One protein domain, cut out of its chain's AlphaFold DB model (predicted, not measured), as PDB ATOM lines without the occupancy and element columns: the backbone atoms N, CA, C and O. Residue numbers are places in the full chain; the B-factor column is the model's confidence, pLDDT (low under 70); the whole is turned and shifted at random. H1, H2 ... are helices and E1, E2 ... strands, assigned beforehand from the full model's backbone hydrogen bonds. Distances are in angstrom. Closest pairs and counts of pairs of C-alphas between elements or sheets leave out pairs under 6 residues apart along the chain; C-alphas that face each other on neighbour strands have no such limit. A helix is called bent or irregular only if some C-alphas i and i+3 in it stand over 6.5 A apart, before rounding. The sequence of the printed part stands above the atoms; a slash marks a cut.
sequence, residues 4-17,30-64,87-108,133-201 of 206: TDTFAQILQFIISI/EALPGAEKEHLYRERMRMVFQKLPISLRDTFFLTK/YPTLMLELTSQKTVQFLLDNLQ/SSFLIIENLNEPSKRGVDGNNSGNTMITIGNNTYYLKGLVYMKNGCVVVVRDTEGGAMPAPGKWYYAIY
ATOM      1  N   THR A   4     -71.786  75.046 199.456       39.47
ATOM      2  CA  THR A   4     -73.189  74.843 199.069       39.47
ATOM      3  C   THR A   4     -73.588  73.368 198.927       39.47
ATOM      4  O   THR A   4     -74.704  73.010 199.307       39.47
ATOM      5  N   ASP A   5     -72.680  72.499 198.470       40.19
ATOM      6  CA  ASP A   5     -72.940  71.067 198.258       40.19
ATOM      7  C   ASP A   5     -72.993  70.298 199.589       40.19
ATOM      8  O   ASP A   5     -73.870  69.462 199.798       40.19
ATOM      9  N   THR A   6     -72.104  70.623 200.534       45.00
ATOM     10  CA  THR A   6     -72.052  69.996 201.868       45.00
ATOM     11  C   THR A   6     -73.269  70.366 202.720       45.00
ATOM     12  O   THR A   6     -73.813  69.525 203.431       45.00
ATOM     13  N   PHE A   7     -73.752  71.605 202.620       50.28
ATOM     14  CA  PHE A   7     -74.949  72.045 203.334       50.28
ATOM     15  C   PHE A   7     -76.238  71.455 202.754       50.28
ATOM     16  O   PHE A   7     -77.084  70.994 203.517       50.28
ATOM     17  N   ALA A   8     -76.386  71.412 201.425       48.66
ATOM     18  CA  ALA A   8     -77.521  70.744 200.794       48.66
ATOM     19  C   ALA A   8     -77.569  69.253 201.160       48.66
ATOM     20  O   ALA A   8     -78.660  68.730 201.345       48.66
ATOM     21  N   GLN A   9     -76.412  68.604 201.337       51.12
ATOM     22  CA  GLN A   9     -76.295  67.221 201.807       51.12
ATOM     23  C   GLN A   9     -76.605  67.059 203.299       51.12
ATOM     24  O   GLN A   9     -77.322  66.132 203.645       51.12
ATOM     25  N   ILE A  10     -76.143  67.949 204.185       51.88
ATOM     26  CA  ILE A  10     -76.481  67.903 205.622       51.88
ATOM     27  C   ILE A  10     -77.958  68.218 205.839       51.88
ATOM     28  O   ILE A  10     -78.609  67.573 206.649       51.88
ATOM     29  N   LEU A  11     -78.517  69.156 205.079       56.22
ATOM     30  CA  LEU A  11     -79.942  69.435 205.095       56.22
ATOM     31  C   LEU A  11     -80.739  68.300 204.448       56.22
ATOM     32  O   LEU A  11     -81.751  67.929 205.010       56.22
ATOM     33  N   GLN A  12     -80.308  67.716 203.326       54.47
ATOM     34  CA  GLN A  12     -80.906  66.491 202.768       54.47
ATOM     35  C   GLN A  12     -80.806  65.325 203.746       54.47
ATOM     36  O   GLN A  12     -81.714  64.517 203.785       54.47
ATOM     37  N   PHE A  13     -79.756  65.252 204.561       52.66
ATOM     38  CA  PHE A  13     -79.576  64.243 205.601       52.66
ATOM     39  C   PHE A  13     -80.481  64.498 206.811       52.66
ATOM     40  O   PHE A  13     -81.143  63.588 207.286       52.66
ATOM     41  N   ILE A  14     -80.591  65.746 207.275       52.19
ATOM     42  CA  ILE A  14     -81.568  66.149 208.295       52.19
ATOM     43  C   ILE A  14     -82.981  65.886 207.762       52.19
ATOM     44  O   ILE A  14     -83.777  65.266 208.450       52.19
ATOM     45  N   ILE A  15     -83.274  66.264 206.516       51.22
ATOM     46  CA  ILE A  15     -84.546  66.014 205.833       51.22
ATOM     47  C   ILE A  15     -84.771  64.516 205.600       51.22
ATOM     48  O   ILE A  15     -85.901  64.103 205.747       51.22
ATOM     49  N   SER A  16     -83.772  63.680 205.311       47.66
ATOM     50  CA  SER A  16     -83.938  62.226 205.098       47.66
ATOM     51  C   SER A  16     -83.963  61.409 206.393       47.66
ATOM     52  O   SER A  16     -84.335  60.238 206.401       47.66
ATOM     53  N   ILE A  17     -83.578  62.028 207.508       47.91
ATOM     54  CA  ILE A  17     -83.711  61.482 208.859       47.91
ATOM     55  C   ILE A  17     -85.042  61.894 209.497       47.91
ATOM     56  O   ILE A  17     -85.627  61.130 210.277       47.91
ATOM     57  N   GLU A  30     -97.309  51.800 211.709       46.50
ATOM     58  CA  GLU A  30     -98.450  51.740 212.614       46.50
ATOM     59  C   GLU A  30     -98.265  52.783 213.734       46.50
ATOM     60  O   GLU A  30     -97.303  52.779 214.498       46.50
ATOM     61  N   ALA A  31     -99.196  53.737 213.741       47.16
ATOM     62  CA  ALA A  31     -99.866  54.279 214.919       47.16
ATOM     63  C   ALA A  31     -99.076  55.021 216.016       47.16
ATOM     64  O   ALA A  31     -99.609  55.162 217.110       47.16
ATOM     65  N   LEU A  32     -97.900  55.605 215.764       50.47
ATOM     66  CA  LEU A  32     -97.423  56.649 216.690       50.47
ATOM     67  C   LEU A  32     -98.258  57.936 216.490       50.47
ATOM     68  O   LEU A  32     -98.309  58.446 215.358       50.47
ATOM     69  N   PRO A  33     -98.912  58.485 217.538       58.34
ATOM     70  CA  PRO A  33     -99.565  59.788 217.486       58.34
ATOM     71  C   PRO A  33     -98.597  60.874 217.003       58.34
ATOM     72  O   PRO A  33     -97.380  60.770 217.169       58.34
ATOM     73  N   GLY A  34     -99.127  61.952 216.418       62.78
ATOM     74  CA  GLY A  34     -98.308  63.021 215.829       62.78
ATOM     75  C   GLY A  34     -97.239  63.594 216.773       62.78
ATOM     76  O   GLY A  34     -96.141  63.909 216.319       62.78
ATOM     77  N   ALA A  35     -97.526  63.652 218.078       63.34
ATOM     78  CA  ALA A  35     -96.595  64.124 219.104       63.34
ATOM     79  C   ALA A  35     -95.393  63.179 219.329       63.34
ATOM     80  O   ALA A  35     -94.260  63.644 219.437       63.34
ATOM     81  N   GLU A  36     -95.604  61.859 219.339       66.31
ATOM     82  CA  GLU A  36     -94.530  60.872 219.539       66.31
ATOM     83  C   GLU A  36     -93.606  60.783 218.319       66.31
ATOM     84  O   GLU A  36     -92.384  60.692 218.457       66.31
ATOM     85  N   LYS A  37     -94.169  60.905 217.108       67.50
ATOM     86  CA  LYS A  37     -93.381  61.011 215.869       67.50
ATOM     87  C   LYS A  37     -92.496  62.254 215.873       67.50
ATOM     88  O   LYS A  37     -91.334  62.184 215.489       67.50
ATOM     89  N   GLU A  38     -93.026  63.384 216.331       70.00
ATOM     90  CA  GLU A  38     -92.248  64.613 216.436       70.00
ATOM     91  C   GLU A  38     -91.092  64.489 217.432       70.00
ATOM     92  O   GLU A  38     -89.966  64.872 217.114       70.00
ATOM     93  N   HIS A  39     -91.350  63.906 218.605       72.88
ATOM     94  CA  HIS A  39     -90.308  63.634 219.590       72.88
ATOM     95  C   HIS A  39     -89.190  62.765 218.995       72.88
ATOM     96  O   HIS A  39     -88.008  63.087 219.127       72.88
ATOM     97  N   LEU A  40     -89.550  61.707 218.261       70.19
ATOM     98  CA  LEU A  40     -88.583  60.861 217.563       70.19
ATOM     99  C   LEU A  40     -87.740  61.654 216.552       70.19
ATOM    100  O   LEU A  40     -86.532  61.439 216.462       70.19
ATOM    101  N   TYR A  41     -88.340  62.584 215.806       71.94
ATOM    102  CA  TYR A  41     -87.594  63.422 214.864       71.94
ATOM    103  C   TYR A  41     -86.625  64.381 215.553       71.94
ATOM    104  O   TYR A  41     -85.496  64.531 215.078       71.94
ATOM    105  N   ARG A  42     -87.014  64.974 216.687       75.50
ATOM    106  CA  ARG A  42     -86.110  65.799 217.504       75.50
ATOM    107  C   ARG A  42     -84.910  64.995 217.985       75.50
ATOM    108  O   ARG A  42     -83.772  65.429 217.813       75.50
ATOM    109  N   GLU A  43     -85.142  63.798 218.517       74.19
ATOM    110  CA  GLU A  43     -84.068  62.915 218.983       74.19
ATOM    111  C   GLU A  43     -83.134  62.496 217.849       74.19
ATOM    112  O   GLU A  43     -81.909  62.548 217.978       74.19
ATOM    113  N   ARG A  44     -83.690  62.155 216.686       72.31
ATOM    114  CA  ARG A  44     -82.881  61.830 215.512       72.31
ATOM    115  C   ARG A  44     -82.032  63.009 215.043       72.31
ATOM    116  O   ARG A  44     -80.853  62.820 214.753       72.31
ATOM    117  N   MET A  45     -82.592  64.216 215.020       75.31
ATOM    118  CA  MET A  45     -81.848  65.432 214.697       75.31
ATOM    119  C   MET A  45     -80.699  65.666 215.690       75.31
ATOM    120  O   MET A  45     -79.569  65.926 215.278       75.31
ATOM    121  N   ARG A  46     -80.944  65.481 216.994       76.38
ATOM    122  CA  ARG A  46     -79.901  65.561 218.032       76.38
ATOM    123  C   ARG A  46     -78.778  64.545 217.796       76.38
ATOM    124  O   ARG A  46     -77.609  64.926 217.841       76.38
ATOM    125  N   MET A  47     -79.109  63.291 217.476       71.50
ATOM    126  CA  MET A  47     -78.111  62.251 217.176       71.50
ATOM    127  C   MET A  47     -77.236  62.594 215.964       71.50
ATOM    128  O   MET A  47     -76.047  62.279 215.954       71.50
ATOM    129  N   VAL A  48     -77.800  63.241 214.942       74.12
ATOM    130  CA  VAL A  48     -77.039  63.715 213.775       74.12
ATOM    131  C   VAL A  48     -76.023  64.765 214.188       74.12
ATOM    132  O   VAL A  48     -74.839  64.623 213.886       74.12
ATOM    133  N   PHE A  49     -76.468  65.788 214.918       77.81
ATOM    134  CA  PHE A  49     -75.595  66.870 215.359       77.81
ATOM    135  C   PHE A  49     -74.466  66.381 216.268       77.81
ATOM    136  O   PHE A  49     -73.342  66.861 216.150       77.81
ATOM    137  N   GLN A  50     -74.725  65.382 217.113       77.81
ATOM    138  CA  GLN A  50     -73.692  64.752 217.941       77.81
ATOM    139  C   GLN A  50     -72.611  64.031 217.124       77.81
ATOM    140  O   GLN A  50     -71.468  63.950 217.569       77.81
ATOM    141  N   LYS A  51     -72.955  63.517 215.937       76.00
ATOM    142  CA  LYS A  51     -72.032  62.801 215.045       76.00
ATOM    143  C   LYS A  51     -71.310  63.716 214.054       76.00
ATOM    144  O   LYS A  51     -70.469  63.229 213.300       76.00
ATOM    145  N   LEU A  52     -71.630  65.012 214.020       72.88
ATOM    146  CA  LEU A  52     -70.969  65.929 213.099       72.88
ATOM    147  C   LEU A  52     -69.479  66.090 213.444       72.88
ATOM    148  O   LEU A  52     -69.124  66.213 214.622       72.88
ATOM    149  N   PRO A  53     -68.604  66.159 212.425       77.06
ATOM    150  CA  PRO A  53     -67.215  66.554 212.601       77.06
ATOM    151  C   PRO A  53     -67.085  67.877 213.362       77.06
ATOM    152  O   PRO A  53     -67.850  68.817 213.138       77.06
ATOM    153  N   ILE A  54     -66.060  67.981 214.211       78.00
ATOM    154  CA  ILE A  54     -65.770  69.197 214.991       78.00
ATOM    155  C   ILE A  54     -65.586  70.416 214.075       78.00
ATOM    156  O   ILE A  54     -66.035  71.505 214.419       78.00
ATOM    157  N   SER A  55     -65.012  70.224 212.883       76.38
ATOM    158  CA  SER A  55     -64.820  71.271 211.870       76.38
ATOM    159  C   SER A  55     -66.117  71.915 211.371       76.38
ATOM    160  O   SER A  55     -66.074  72.993 210.789       76.38
ATOM    161  N   LEU A  56     -67.271  71.283 211.597       74.50
ATOM    162  CA  LEU A  56     -68.580  71.817 211.229       74.50
ATOM    163  C   LEU A  56     -69.307  72.485 212.402       74.50
ATOM    164  O   LEU A  56     -70.427  72.964 212.225       74.50
ATOM    165  N   ARG A  57     -68.705  72.555 213.598       76.81
ATOM    166  CA  ARG A  57     -69.373  73.145 214.766       76.81
ATOM    167  C   ARG A  57     -69.712  74.614 214.558       76.81
ATOM    168  O   ARG A  57     -70.877  74.955 214.696       76.81
ATOM    169  N   ASP A  58     -68.778  75.442 214.104       76.50
ATOM    170  CA  ASP A  58     -69.034  76.880 213.876       76.50
ATOM    171  C   ASP A  58     -70.096  77.135 212.792       76.50
ATOM    172  O   ASP A  58     -70.727  78.192 212.721       76.50
ATOM    173  N   THR A  59     -70.332  76.134 211.942       79.19
ATOM    174  CA  THR A  59     -71.352  76.197 210.897       79.19
ATOM    175  C   THR A  59     -72.761  76.016 211.466       79.19
ATOM    176  O   THR A  59     -73.664  76.731 211.037       79.19
ATOM    177  N   PHE A  60     -72.958  75.114 212.435       79.62
ATOM    178  CA  PHE A  60     -74.294  74.696 212.899       79.62
ATOM    179  C   PHE A  60     -74.593  74.974 214.372       79.62
ATOM    180  O   PHE A  60     -75.756  75.004 214.760       79.62
ATOM    181  N   PHE A  61     -73.574  75.142 215.208       87.75
ATOM    182  CA  PHE A  61     -73.735  75.286 216.646       87.75
ATOM    183  C   PHE A  61     -73.688  76.755 217.026       87.75
ATOM    184  O   PHE A  61     -72.692  77.444 216.824       87.75
ATOM    185  N   LEU A  62     -74.770  77.212 217.636       91.44
ATOM    186  CA  LEU A  62     -74.839  78.501 218.289       91.44
ATOM    187  C   LEU A  62     -74.356  78.359 219.734       91.44
ATOM    188  O   LEU A  62     -74.779  77.470 220.474       91.44
ATOM    189  N   THR A  63     -73.484  79.262 220.158       92.12
ATOM    190  CA  THR A  63     -73.123  79.391 221.571       92.12
ATOM    191  C   THR A  63     -74.215  80.165 222.300       92.12
ATOM    192  O   THR A  63     -74.659  81.202 221.824       92.12
ATOM    193  N   LYS A  64     -74.642  79.698 223.469       93.50
ATOM    194  CA  LYS A  64     -75.516  80.452 224.372       93.50
ATOM    195  C   LYS A  64     -74.834  80.548 225.723       93.50
ATOM    196  O   LYS A  64     -74.513  79.524 226.326       93.50
ATOM    197  N   TYR A  87     -75.241  74.759 221.096       89.88
ATOM    198  CA  TYR A  87     -76.541  74.214 220.749       89.88
ATOM    199  C   TYR A  87     -76.692  74.182 219.229       89.88
ATOM    200  O   TYR A  87     -76.547  75.223 218.588       89.88
ATOM    201  N   PRO A  88     -76.986  73.017 218.632       84.44
ATOM    202  CA  PRO A  88     -77.242  72.932 217.196       84.44
ATOM    203  C   PRO A  88     -78.602  73.526 216.806       84.44
ATOM    204  O   PRO A  88     -78.869  73.787 215.636       84.44
ATOM    205  N   THR A  89     -79.481  73.718 217.791       87.25
ATOM    206  CA  THR A  89     -80.825  74.247 217.616       87.25
ATOM    207  C   THR A  89     -81.169  75.207 218.752       87.25
ATOM    208  O   THR A  89     -80.695  75.063 219.881       87.25
ATOM    209  N   LEU A  90     -82.005  76.198 218.459       90.44
ATOM    210  CA  LEU A  90     -82.591  77.088 219.448       90.44
ATOM    211  C   LEU A  90     -84.079  76.784 219.564       90.44
ATOM    212  O   LEU A  90     -84.837  76.899 218.606       90.44
ATOM    213  N   MET A  91     -84.491  76.397 220.760       90.50
ATOM    214  CA  MET A  91     -85.862  76.002 221.040       90.50
ATOM    215  C   MET A  91     -86.637  77.198 221.602       90.50
ATOM    216  O   MET A  91     -86.234  77.763 222.620       90.50
ATOM    217  N   LEU A  92     -87.720  77.594 220.933       90.31
ATOM    218  CA  LEU A  92     -88.536  78.766 221.259       90.31
ATOM    219  C   LEU A  92     -90.025  78.400 221.298       90.31
ATOM    220  O   LEU A  92     -90.499  77.586 220.512       90.31
ATOM    221  N   GLU A  93     -90.793  79.029 222.181       89.38
ATOM    222  CA  GLU A  93     -92.247  78.839 222.273       89.38
ATOM    223  C   GLU A  93     -92.978  79.836 221.368       89.38
ATOM    224  O   GLU A  93     -93.534  80.842 221.816       89.38
ATOM    225  N   LEU A  94     -92.970  79.567 220.062       86.19
ATOM    226  CA  LEU A  94     -93.609  80.431 219.075       86.19
ATOM    227  C   LEU A  94     -95.123  80.205 219.020       86.19
ATOM    228  O   LEU A  94     -95.582  79.108 218.682       86.19
ATOM    229  N   THR A  95     -95.889  81.249 219.335       85.44
ATOM    230  CA  THR A  95     -97.356  81.308 219.235       85.44
ATOM    231  C   THR A  95     -97.774  82.226 218.085       85.44
ATOM    232  O   THR A  95     -96.950  82.958 217.548       85.44
ATOM    233  N   SER A  96     -99.054  82.238 217.706       78.25
ATOM    234  CA  SER A  96     -99.566  83.102 216.624       78.25
ATOM    235  C   SER A  96     -99.399  84.610 216.864       78.25
ATOM    236  O   SER A  96     -99.527  85.393 215.932       78.25
ATOM    237  N   GLN A  97     -99.124  85.026 218.103       79.06
ATOM    238  CA  GLN A  97     -99.001  86.434 218.493       79.06
ATOM    239  C   GLN A  97     -97.553  86.933 218.551       79.06
ATOM    240  O   GLN A  97     -97.329  88.122 218.759       79.06
ATOM    241  N   LYS A  98     -96.566  86.039 218.445       81.81
ATOM    242  CA  LYS A  98     -95.150  86.361 218.654       81.81
ATOM    243  C   LYS A  98     -94.353  85.914 217.441       81.81
ATOM    244  O   LYS A  98     -94.559  84.810 216.961       81.81
ATOM    245  N   THR A  99     -93.433  86.753 216.976       84.25
ATOM    246  CA  THR A  99     -92.466  86.395 215.929       84.25
ATOM    247  C   THR A  99     -91.231  85.741 216.545       84.25
ATOM    248  O   THR A  99     -90.990  85.863 217.752       84.25
ATOM    249  N   VAL A 100     -90.409  85.074 215.729       88.06
ATOM    250  CA  VAL A 100     -89.119  84.556 216.211       88.06
ATOM    251  C   VAL A 100     -88.232  85.697 216.705       88.06
ATOM    252  O   VAL A 100     -87.642  85.561 217.774       88.06
ATOM    253  N   GLN A 101     -88.205  86.841 216.006       89.88
ATOM    254  CA  GLN A 101     -87.445  88.015 216.451       89.88
ATOM    255  C   GLN A 101     -87.856  88.459 217.858       89.88
ATOM    256  O   GLN A 101     -87.006  88.582 218.734       89.88
ATOM    257  N   PHE A 102     -89.161  88.598 218.113       89.69
ATOM    258  CA  PHE A 102     -89.663  88.990 219.431       89.69
ATOM    259  C   PHE A 102     -89.202  88.028 220.539       89.69
ATOM    260  O   PHE A 102     -88.844  88.445 221.642       89.69
ATOM    261  N   LEU A 103     -89.208  86.720 220.263       91.06
ATOM    262  CA  LEU A 103     -88.762  85.714 221.226       91.06
ATOM    263  C   LEU A 103     -87.249  85.748 221.453       91.06
ATOM    264  O   LEU A 103     -86.812  85.522 222.580       91.06
ATOM    265  N   LEU A 104     -86.462  86.044 220.418       92.00
ATOM    266  CA  LEU A 104     -85.014  86.228 220.519       92.00
ATOM    267  C   LEU A 104     -84.650  87.468 221.333       92.00
ATOM    268  O   LEU A 104     -83.736  87.401 222.157       92.00
ATOM    269  N   ASP A 105     -85.375  88.565 221.140       91.19
ATOM    270  CA  ASP A 105     -85.180  89.797 221.900       91.19
ATOM    271  C   ASP A 105     -85.488  89.540 223.378       91.19
ATOM    272  O   ASP A 105     -84.624  89.711 224.234       91.19
ATOM    273  N   ASN A 106     -86.667  88.985 223.683       90.94
ATOM    274  CA  ASN A 106     -87.060  88.636 225.052       90.94
ATOM    275  C   ASN A 106     -86.142  87.578 225.701       90.94
ATOM    276  O   ASN A 106     -85.985  87.536 226.924       90.94
ATOM    277  N   LEU A 107     -85.536  86.688 224.911       89.81
ATOM    278  CA  LEU A 107     -84.555  85.737 225.429       89.81
ATOM    279  C   LEU A 107     -83.278  86.446 225.900       89.81
ATOM    280  O   LEU A 107     -82.703  86.013 226.895       89.81
ATOM    281  N   GLN A 108     -82.853  87.499 225.198       88.94
ATOM    282  CA  GLN A 108     -81.617  88.245 225.461       88.94
ATOM    283  C   GLN A 108     -81.799  89.430 226.419       88.94
ATOM    284  O   GLN A 108     -80.811  89.928 226.956       88.94
ATOM    285  N   SER A 133     -73.796  81.336 214.488       86.56
ATOM    286  CA  SER A 133     -73.450  80.251 213.567       86.56
ATOM    287  C   SER A 133     -73.722  80.682 212.124       86.56
ATOM    288  O   SER A 133     -74.431  81.666 211.894       86.56
ATOM    289  N   SER A 134     -73.185  79.974 211.132       82.31
ATOM    290  CA  SER A 134     -73.554  80.210 209.723       82.31
ATOM    291  C   SER A 134     -75.004  79.813 209.432       82.31
ATOM    292  O   SER A 134     -75.679  80.457 208.625       82.31
ATOM    293  N   PHE A 135     -75.484  78.780 210.126       79.75
ATOM    294  CA  PHE A 135     -76.839  78.259 210.027       79.75
ATOM    295  C   PHE A 135     -77.478  78.121 211.398       79.75
ATOM    296  O   PHE A 135     -76.862  77.611 212.335       79.75
ATOM    297  N   LEU A 136     -78.734  78.536 211.492       85.94
ATOM    298  CA  LEU A 136     -79.526  78.453 212.708       85.94
ATOM    299  C   LEU A 136     -80.759  77.578 212.474       85.94
ATOM    300  O   LEU A 136     -81.417  77.664 211.442       85.94
ATOM    301  N   ILE A 137     -81.091  76.733 213.442       85.44
ATOM    302  CA  ILE A 137     -82.345  75.978 213.441       85.44
ATOM    303  C   ILE A 137     -83.166  76.464 214.622       85.44
ATOM    304  O   ILE A 137     -82.724  76.367 215.764       85.44
ATOM    305  N   ILE A 138     -84.351  76.989 214.338       88.44
ATOM    306  CA  ILE A 138     -85.328  77.422 215.327       88.44
ATOM    307  C   ILE A 138     -86.393  76.336 215.452       88.44
ATOM    308  O   ILE A 138     -87.152  76.103 214.514       88.44
ATOM    309  N   GLU A 139     -86.465  75.674 216.602       87.69
ATOM    310  CA  GLU A 139     -87.523  74.704 216.889       87.69
ATOM    311  C   GLU A 139     -88.663  75.366 217.648       87.69
ATOM    312  O   GLU A 139     -88.436  75.971 218.696       87.69
ATOM    313  N   ASN A 140     -89.901  75.185 217.188       87.06
ATOM    314  CA  ASN A 140     -91.053  75.547 218.002       87.06
ATOM    315  C   ASN A 140     -91.299  74.484 219.083       87.06
ATOM    316  O   ASN A 140     -91.503  73.316 218.757       87.06
ATOM    317  N   LEU A 141     -91.296  74.859 220.361       86.69
ATOM    318  CA  LEU A 141     -91.598  73.956 221.482       86.69
ATOM    319  C   LEU A 141     -93.087  73.819 221.791       86.69
ATOM    320  O   LEU A 141     -93.459  72.916 222.536       86.69
ATOM    321  N   ASN A 142     -93.940  74.677 221.231       83.88
ATOM    322  CA  ASN A 142     -95.367  74.590 221.499       83.88
ATOM    323  C   ASN A 142     -95.975  73.300 220.942       83.88
ATOM    324  O   ASN A 142     -95.560  72.770 219.903       83.88
ATOM    325  N   GLU A 143     -97.031  72.842 221.609       77.75
ATOM    326  CA  GLU A 143     -97.917  71.798 221.097       77.75
ATOM    327  C   GLU A 143     -98.498  72.208 219.738       77.75
ATOM    328  O   GLU A 143     -98.775  73.397 219.550       77.75
ATOM    329  N   PRO A 144     -98.747  71.263 218.808       75.75
ATOM    330  CA  PRO A 144     -99.226  71.559 217.458       75.75
ATOM    331  C   PRO A 144    -100.356  72.595 217.366       75.75
ATOM    332  O   PRO A 144    -100.304  73.481 216.518       75.75
ATOM    333  N   SER A 145    -101.332  72.538 218.278       75.88
ATOM    334  CA  SER A 145    -102.491  73.441 218.327       75.88
ATOM    335  C   SER A 145    -102.174  74.882 218.748       75.88
ATOM    336  O   SER A 145    -102.971  75.779 218.484       75.88
ATOM    337  N   LYS A 146    -101.032  75.122 219.401       82.19
ATOM    338  CA  LYS A 146    -100.621  76.426 219.956       82.19
ATOM    339  C   LYS A 146     -99.526  77.109 219.135       82.19
ATOM    340  O   LYS A 146     -99.067  78.195 219.495       82.19
ATOM    341  N   ARG A 147     -99.076  76.478 218.050       84.38
ATOM    342  CA  ARG A 147     -97.959  76.967 217.238       84.38
ATOM    343  C   ARG A 147     -98.328  78.228 216.472       84.38
ATOM    344  O   ARG A 147     -99.403  78.324 215.883       84.38
ATOM    345  N   GLY A 148     -97.392  79.166 216.442       82.19
ATOM    346  CA  GLY A 148     -97.334  80.218 215.435       82.19
ATOM    347  C   GLY A 148     -96.654  79.757 214.147       82.19
ATOM    348  O   GLY A 148     -96.211  78.609 214.030       82.19
ATOM    349  N   VAL A 149     -96.564  80.685 213.199       78.31
ATOM    350  CA  VAL A 149     -95.741  80.582 211.991       78.31
ATOM    351  C   VAL A 149     -94.856  81.816 211.941       78.31
ATOM    352  O   VAL A 149     -95.344  82.931 212.130       78.31
ATOM    353  N   ASP A 150     -93.564  81.614 211.714       73.56
ATOM    354  CA  ASP A 150     -92.627  82.703 211.479       73.56
ATOM    355  C   ASP A 150     -92.562  83.031 209.983       73.56
ATOM    356  O   ASP A 150     -92.165  82.193 209.174       73.56
ATOM    357  N   GLY A 151     -92.958  84.252 209.621       63.75
ATOM    358  CA  GLY A 151     -93.101  84.678 208.230       63.75
ATOM    359  C   GLY A 151     -94.484  84.386 207.649       63.75
ATOM    360  O   GLY A 151     -95.053  83.316 207.839       63.75
ATOM    361  N   ASN A 152     -95.037  85.358 206.928       53.59
ATOM    362  CA  ASN A 152     -96.149  85.111 206.017       53.59
ATOM    363  C   ASN A 152     -95.590  84.578 204.679       53.59
ATOM    364  O   ASN A 152     -94.404  84.727 204.387       53.59
ATOM    365  N   ASN A 153     -96.436  83.993 203.827       48.81
ATOM    366  CA  ASN A 153     -96.044  83.502 202.494       48.81
ATOM    367  C   ASN A 153     -95.493  84.596 201.541       48.81
ATOM    368  O   ASN A 153     -95.200  84.290 200.390       48.81
ATOM    369  N   SER A 154     -95.366  85.867 201.960       44.38
ATOM    370  CA  SER A 154     -95.025  86.992 201.072       44.38
ATOM    371  C   SER A 154     -93.540  87.386 201.021       44.38
ATOM    372  O   SER A 154     -93.213  88.401 200.414       44.38
ATOM    373  N   GLY A 155     -92.635  86.581 201.585       52.59
ATOM    374  CA  GLY A 155     -91.200  86.658 201.280       52.59
ATOM    375  C   GLY A 155     -90.354  87.581 202.171       52.59
ATOM    376  O   GLY A 155     -90.791  88.631 202.632       52.59
ATOM    377  N   ASN A 156     -89.100  87.156 202.375       59.19
ATOM    378  CA  ASN A 156     -88.011  87.805 203.122       59.19
ATOM    379  C   ASN A 156     -88.232  88.026 204.628       59.19
ATOM    380  O   ASN A 156     -88.006  89.114 205.156       59.19
ATOM    381  N   THR A 157     -88.570  86.958 205.355       76.50
ATOM    382  CA  THR A 157     -88.426  86.952 206.817       76.50
ATOM    383  C   THR A 157     -86.943  86.947 207.186       76.50
ATOM    384  O   THR A 157     -86.175  86.093 206.733       76.50
ATOM    385  N   MET A 158     -86.539  87.901 208.017       83.88
ATOM    386  CA  MET A 158     -85.195  87.976 208.575       83.88
ATOM    387  C   MET A 158     -85.254  88.175 210.083       83.88
ATOM    388  O   MET A 158     -86.179  88.799 210.602       83.88
ATOM    389  N   ILE A 159     -84.241  87.658 210.763       87.88
ATOM    390  CA  ILE A 159     -84.030  87.829 212.198       87.88
ATOM    391  C   ILE A 159     -82.608  88.322 212.446       87.88
ATOM    392  O   ILE A 159     -81.687  88.048 211.675       87.88
ATOM    393  N   THR A 160     -82.411  89.025 213.548       89.31
ATOM    394  CA  THR A 160     -81.131  89.578 213.972       89.31
ATOM    395  C   THR A 160     -80.739  89.038 215.339       89.31
ATOM    396  O   THR A 160     -81.520  89.092 216.289       89.31
ATOM    397  N   ILE A 161     -79.505  88.540 215.439       89.31
ATOM    398  CA  ILE A 161     -78.866  88.138 216.697       89.31
ATOM    399  C   ILE A 161     -77.552  88.913 216.822       89.31
ATOM    400  O   ILE A 161     -76.605  88.698 216.055       89.31
ATOM    401  N   GLY A 162     -77.506  89.860 217.762       86.06
ATOM    402  CA  GLY A 162     -76.447  90.868 217.809       86.06
ATOM    403  C   GLY A 162     -76.352  91.611 216.472       86.06
ATOM    404  O   GLY A 162     -77.358  92.059 215.933       86.06
ATOM    405  N   ASN A 163     -75.154  91.660 215.885       86.56
ATOM    406  CA  ASN A 163     -74.910  92.319 214.592       86.56
ATOM    407  C   ASN A 163     -75.109  91.392 213.375       86.56
ATOM    408  O   ASN A 163     -74.662  91.709 212.275       86.56
ATOM    409  N   ASN A 164     -75.711  90.215 213.562       86.88
ATOM    410  CA  ASN A 164     -75.802  89.187 212.527       86.88
ATOM    411  C   ASN A 164     -77.236  89.039 212.047       86.88
ATOM    412  O   ASN A 164     -78.123  88.734 212.840       86.88
ATOM    413  N   THR A 165     -77.432  89.200 210.740       87.38
ATOM    414  CA  THR A 165     -78.731  89.008 210.090       87.38
ATOM    415  C   THR A 165     -78.822  87.600 209.512       87.38
ATOM    416  O   THR A 165     -77.948  87.174 208.748       87.38
ATOM    417  N   TYR A 166     -79.882  86.892 209.884       85.12
ATOM    418  CA  TYR A 166     -80.251  85.591 209.351       85.12
ATOM    419  C   TYR A 166     -81.508  85.725 208.502       85.12
ATOM    420  O   TYR A 166     -82.487  86.331 208.926       85.12
ATOM    421  N   TYR A 167     -81.499  85.102 207.335       80.25
ATOM    422  CA  TYR A 167     -82.633  85.052 206.421       80.25
ATOM    423  C   TYR A 167     -83.328  83.698 206.534       80.25
ATOM    424  O   TYR A 167     -82.670  82.668 206.721       80.25
ATOM    425  N   LEU A 168     -84.655  83.677 206.442       78.81
ATOM    426  CA  LEU A 168     -85.422  82.439 206.486       78.81
ATOM    427  C   LEU A 168     -85.158  81.644 205.209       78.81
ATOM    428  O   LEU A 168     -85.460  82.097 204.108       78.81
ATOM    429  N   LYS A 169     -84.589  80.445 205.353       74.56
ATOM    430  CA  LYS A 169     -84.283  79.564 204.219       74.56
ATOM    431  C   LYS A 169     -85.386  78.551 203.932       74.56
ATOM    432  O   LYS A 169     -85.520  78.098 202.797       74.56
ATOM    433  N   GLY A 170     -86.143  78.159 204.950       71.56
ATOM    434  CA  GLY A 170     -87.225  77.198 204.793       71.56
ATOM    435  C   GLY A 170     -88.010  76.972 206.072       71.56
ATOM    436  O   GLY A 170     -87.487  77.125 207.181       71.56
ATOM    437  N   LEU A 171     -89.263  76.570 205.881       74.00
ATOM    438  CA  LEU A 171     -90.188  76.207 206.941       74.00
ATOM    439  C   LEU A 171     -90.390  74.695 206.935       74.00
ATOM    440  O   LEU A 171     -90.595  74.075 205.890       74.00
ATOM    441  N   VAL A 172     -90.338  74.092 208.116       73.19
ATOM    442  CA  VAL A 172     -90.622  72.671 208.303       73.19
ATOM    443  C   VAL A 172     -91.818  72.545 209.234       73.19
ATOM    444  O   VAL A 172     -91.795  73.055 210.352       73.19
ATOM    445  N   TYR A 173     -92.861  71.848 208.802       70.69
ATOM    446  CA  TYR A 173     -94.030  71.546 209.624       70.69
ATOM    447  C   TYR A 173     -94.404  70.070 209.539       70.69
ATOM    448  O   TYR A 173     -93.903  69.318 208.708       70.69
ATOM    449  N   MET A 174     -95.291  69.643 210.432       69.00
ATOM    450  CA  MET A 174     -95.839  68.290 210.454       69.00
ATOM    451  C   MET A 174     -97.263  68.317 209.899       69.00
ATOM    452  O   MET A 174     -98.104  69.045 210.416       69.00
ATOM    453  N   LYS A 175     -97.557  67.508 208.879       65.81
ATOM    454  CA  LYS A 175     -98.908  67.322 208.328       65.81
ATOM    455  C   LYS A 175     -99.208  65.835 208.223       65.81
ATOM    456  O   LYS A 175     -98.452  65.097 207.602       65.81
ATOM    457  N   ASN A 176    -100.297  65.386 208.846       64.75
ATOM    458  CA  ASN A 176    -100.729  63.980 208.842       64.75
ATOM    459  C   ASN A 176     -99.614  62.992 209.255       64.75
ATOM    460  O   ASN A 176     -99.443  61.935 208.655       64.75
ATOM    461  N   GLY A 177     -98.806  63.355 210.259       57.03
ATOM    462  CA  GLY A 177     -97.684  62.530 210.728       57.03
ATOM    463  C   GLY A 177     -96.469  62.488 209.791       57.03
ATOM    464  O   GLY A 177     -95.519  61.763 210.083       57.03
ATOM    465  N   CYS A 178     -96.486  63.265 208.707       56.19
ATOM    466  CA  CYS A 178     -95.376  63.439 207.778       56.19
ATOM    467  C   CYS A 178     -94.716  64.799 207.998       56.19
ATOM    468  O   CYS A 178     -95.399  65.793 208.257       56.19
ATOM    469  N   VAL A 179     -93.396  64.847 207.851       61.22
ATOM    470  CA  VAL A 179     -92.667  66.113 207.810       61.22
ATOM    471  C   VAL A 179     -92.823  66.691 206.420       61.22
ATOM    472  O   VAL A 179     -92.471  66.059 205.429       61.22
ATOM    473  N   VAL A 180     -93.329  67.911 206.362       61.50
ATOM    474  CA  VAL A 180     -93.398  68.696 205.144       61.50
ATOM    475  C   VAL A 180     -92.394  69.824 205.268       61.50
ATOM    476  O   VAL A 180     -92.419  70.616 206.211       61.50
ATOM    477  N   VAL A 181     -91.494  69.876 204.299       63.84
ATOM    478  CA  VAL A 181     -90.558  70.978 204.142       63.84
ATOM    479  C   VAL A 181     -91.141  71.878 203.071       63.84
ATOM    480  O   VAL A 181     -91.089  71.541 201.889       63.84
ATOM    481  N   VAL A 182     -91.693  73.018 203.473       61.59
ATOM    482  CA  VAL A 182     -91.989  74.077 202.514       61.59
ATOM    483  C   VAL A 182     -90.698  74.839 202.290       61.59
ATOM    484  O   VAL A 182     -90.241  75.652 203.098       61.59
ATOM    485  N   ARG A 183     -90.065  74.490 201.173       56.34
ATOM    486  CA  ARG A 183     -89.097  75.354 200.522       56.34
ATOM    487  C   ARG A 183     -89.895  76.269 199.618       56.34
ATOM    488  O   ARG A 183     -90.248  75.850 198.526       56.34
ATOM    489  N   ASP A 184     -90.167  77.480 200.069       50.59
ATOM    490  CA  ASP A 184     -90.397  78.551 199.117       50.59
ATOM    491  C   ASP A 184     -90.124  79.897 199.769       50.59
ATOM    492  O   ASP A 184     -90.894  80.400 200.575       50.59
ATOM    493  N   THR A 185     -88.975  80.461 199.453       42.28
ATOM    494  CA  THR A 185     -88.968  81.837 198.985       42.28
ATOM    495  C   THR A 185     -87.975  81.842 197.841       42.28
ATOM    496  O   THR A 185     -86.953  81.147 197.890       42.28
ATOM    497  N   GLU A 186     -88.243  82.630 196.819       42.28
ATOM    498  CA  GLU A 186     -87.312  83.016 195.766       42.28
ATOM    499  C   GLU A 186     -86.102  83.798 196.332       42.28
ATOM    500  O   GLU A 186     -85.671  84.802 195.777       42.28
ATOM    501  N   GLY A 187     -85.524  83.378 197.463       41.09
ATOM    502  CA  GLY A 187     -84.462  84.059 198.198       41.09
ATOM    503  C   GLY A 187     -83.106  84.030 197.497       41.09
ATOM    504  O   GLY A 187     -82.088  84.177 198.168       41.09
ATOM    505  N   GLY A 188     -83.101  83.794 196.181       47.66
ATOM    506  CA  GLY A 188     -81.944  83.892 195.310       47.66
ATOM    507  C   GLY A 188     -80.718  83.129 195.808       47.66
ATOM    508  O   GLY A 188     -80.776  82.226 196.652       47.66
ATOM    509  N   ALA A 189     -79.568  83.490 195.245       49.19
ATOM    510  CA  ALA A 189     -78.291  83.151 195.849       49.19
ATOM    511  C   ALA A 189     -78.211  83.773 197.252       49.19
ATOM    512  O   ALA A 189     -78.761  84.846 197.488       49.19
ATOM    513  N   MET A 190     -77.496  83.107 198.164       48.69
ATOM    514  CA  MET A 190     -77.107  83.661 199.465       48.69
ATOM    515  C   MET A 190     -76.669  85.116 199.291       48.69
ATOM    516  O   MET A 190     -75.661  85.329 198.611       48.69
ATOM    517  N   PRO A 191     -77.395  86.115 199.842       50.16
ATOM    518  CA  PRO A 191     -76.867  87.467 199.835       50.16
ATOM    519  C   PRO A 191     -75.550  87.366 200.590       50.16
ATOM    520  O   PRO A 191     -75.545  86.869 201.706       50.16
ATOM    521  N   ALA A 192     -74.415  87.702 199.988       49.88
ATOM    522  CA  ALA A 192     -73.164  87.763 200.734       49.88
ATOM    523  C   ALA A 192     -73.189  89.071 201.545       49.88
ATOM    524  O   ALA A 192     -73.423  90.114 200.928       49.88
ATOM    525  N   PRO A 193     -72.987  89.076 202.882       54.78
ATOM    526  CA  PRO A 193     -72.548  88.008 203.799       54.78
ATOM    527  C   PRO A 193     -73.661  87.506 204.762       54.78
ATOM    528  O   PRO A 193     -73.516  87.513 205.983       54.78
ATOM    529  N   GLY A 194     -74.812  87.118 204.233       64.00
ATOM    530  CA  GLY A 194     -76.016  86.728 204.962       64.00
ATOM    531  C   GLY A 194     -75.960  85.309 205.515       64.00
ATOM    532  O   GLY A 194     -75.473  84.392 204.863       64.00
ATOM    533  N   LYS A 195     -76.477  85.123 206.730       78.25
ATOM    534  CA  LYS A 195     -76.627  83.815 207.380       78.25
ATOM    535  C   LYS A 195     -78.035  83.275 207.138       78.25
ATOM    536  O   LYS A 195     -78.933  84.033 206.782       78.25
ATOM    537  N   TRP A 196     -78.249  81.980 207.330       79.62
ATOM    538  CA  TRP A 196     -79.552  81.353 207.072       79.62
ATOM    539  C   TRP A 196     -80.139  80.738 208.335       79.62
ATOM    540  O   TRP A 196     -79.402  80.184 209.152       79.62
ATOM    541  N   TYR A 197     -81.463  80.762 208.467       83.06
ATOM    542  CA  TYR A 197     -82.154  79.980 209.483       83.06
ATOM    543  C   TYR A 197     -83.294  79.133 208.912       83.06
ATOM    544  O   TYR A 197     -83.927  79.496 207.922       83.06
ATOM    545  N   TYR A 198     -83.545  77.989 209.545       80.62
ATOM    546  CA  TYR A 198     -84.748  77.182 209.337       80.62
ATOM    547  C   TYR A 198     -85.647  77.310 210.549       80.62
ATOM    548  O   TYR A 198     -85.173  77.175 211.676       80.62
ATOM    549  N   ALA A 199     -86.939  77.495 210.321       82.94
ATOM    550  CA  ALA A 199     -87.936  77.399 211.373       82.94
ATOM    551  C   ALA A 199     -88.671  76.062 211.233       82.94
ATOM    552  O   ALA A 199     -89.326  75.789 210.226       82.94
ATOM    553  N   ILE A 200     -88.513  75.199 212.235       80.25
ATOM    554  CA  ILE A 200     -89.065  73.846 212.251       80.25
ATOM    555  C   ILE A 200     -90.206  73.725 213.257       80.25
ATOM    556  O   ILE A 200     -90.296  74.491 214.220       80.25
ATOM    557  N   TYR A 201     -91.078  72.750 213.014       76.25
ATOM    558  CA  TYR A 201     -92.307  72.519 213.768       76.25
ATOM    559  C   TYR A 201     -93.197  73.765 213.820       76.25
ATOM    560  O   TYR A 201     -93.685  74.144 214.872       76.25
TER     561      TYR A 201
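AT A GLANCE: This is residues 4 to 17, 30 to 64, 87 to 108 and 133 to 201 of the 206 residues of an uncharacterized protein of Caenorhabditis nigoni (UniProt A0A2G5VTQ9). What shape does this model make? A strongly twisted sheet of six strands makes the middle, with E3 and E7 nearest its centre, and lies between the helices H1 and H2, which touch near one end of H1, and the short helix H4 beside E4. H3 grazes the sheet close to where E3 begins. What are its parts and its size? The printed part has 140 residues with four named helices and seven named strands, in the order H1 H2 H3 E1 E2 H4 E3 E4 E5 E6 E7, and its class is mixed, helices and strands. The sheet is branched at E5 and holds both parallel and antiparallel neighbours. The whole is compact, with a radius of gyration of the C-alphas of 14.8 A and spans of 45 by 37 by 31 A.

IN THESE COORDINATES: Where are the helices? H1 is residues 4 to 17, 19.6 A long, with C-alpha 4 at (-73.189, 74.843, 199.069), and H2 is residues 34 to 51, 26.3 A long. H3 is residues 54 to 60, irregular, with C-alphas 55 and 58 standing 7.3 A apart. H4 is residues 100 to 108, 12.5 A long. Where are the strands? E1 is residues 62 to 64, E2 residues 90 to 92, E3 residues 135 to 140 with 16.5 A, and E4 residues 158 to 161. E5, residues 164 to 175, measures 32.1 A and begins with C-alpha 164 at (-75.802, 89.187, 212.527). E6 is residues 178 to 182, and E7, residues 195 to 201, measures 20.4 A and ends with C-alpha 201 at (-92.307, 72.519, 213.768).

HOW THE PARTS SIT: How is the sheet joined? E2 and E3 are parallel, with N 90 and O 137 at 2.8 A; E3 and E7 are parallel, with N 138 and O 198 at 2.8 A; E5 and E7 are parallel, with N 167 and O 195 at 2.8 A. E4, E5 and E6 form a meander, each strand the antiparallel neighbour of the one before, and both steps are hairpins: N 166 and O 159 are 2.8 A apart, N 175 and O 178 2.8 A. E4 and E6 lie on one side of E5, beside residues 164 to 168 and 171 to 175, and E7 lies on the other side. How do the helices stand? H1 and H2 touch, closest at the C-alphas of Ile 14 and Met 45, 6.4 A, at a steep tilt of 41 degrees, opposite ways; H1 touches H2 with residues 14 to 17 alone. H1, H2 and H3 are on the sheet but only graze it, with residues 7 to 16, 34 to 42 and 58 to 60. H4 is on the sheet at a height of 6.4 A, over none of its strands, but only just, as 2 of its C-alphas fall on E4; the closest C-alphas of H4 and E4 are those of Gln 101 and Ile 159, 5.5 A. What of E1 and the helix backbones? E1 pairs with no named strand, and its closest C-alpha to E3 is that of Leu 62, 7.3 A from Leu 136. Each O i to N i+4 pair is within hydrogen-bond range in H1, H2 and H4; in H3 it is 1 of 3, beside 3 of 4 O i to N i+3 pairs.

THE WHOLE: How far does it reach, and where is it cut? The C-alphas of Glu 30 and Asn 163, the two farthest apart, stand 47.0 A from each other. Residues 18 to 29, 65 to 86 and 109 to 132 are not printed, with C-alpha gaps of 18.1, 7.3 and 16.5 A. Which links are long, and where is confidence low? The links E3 to E4 and E6 to E7 are long. The mean pLDDT of the printed part is 72.0, and residues 4 to 17, 30 to 37, 151 to 156 and 174 to 194 are under 70.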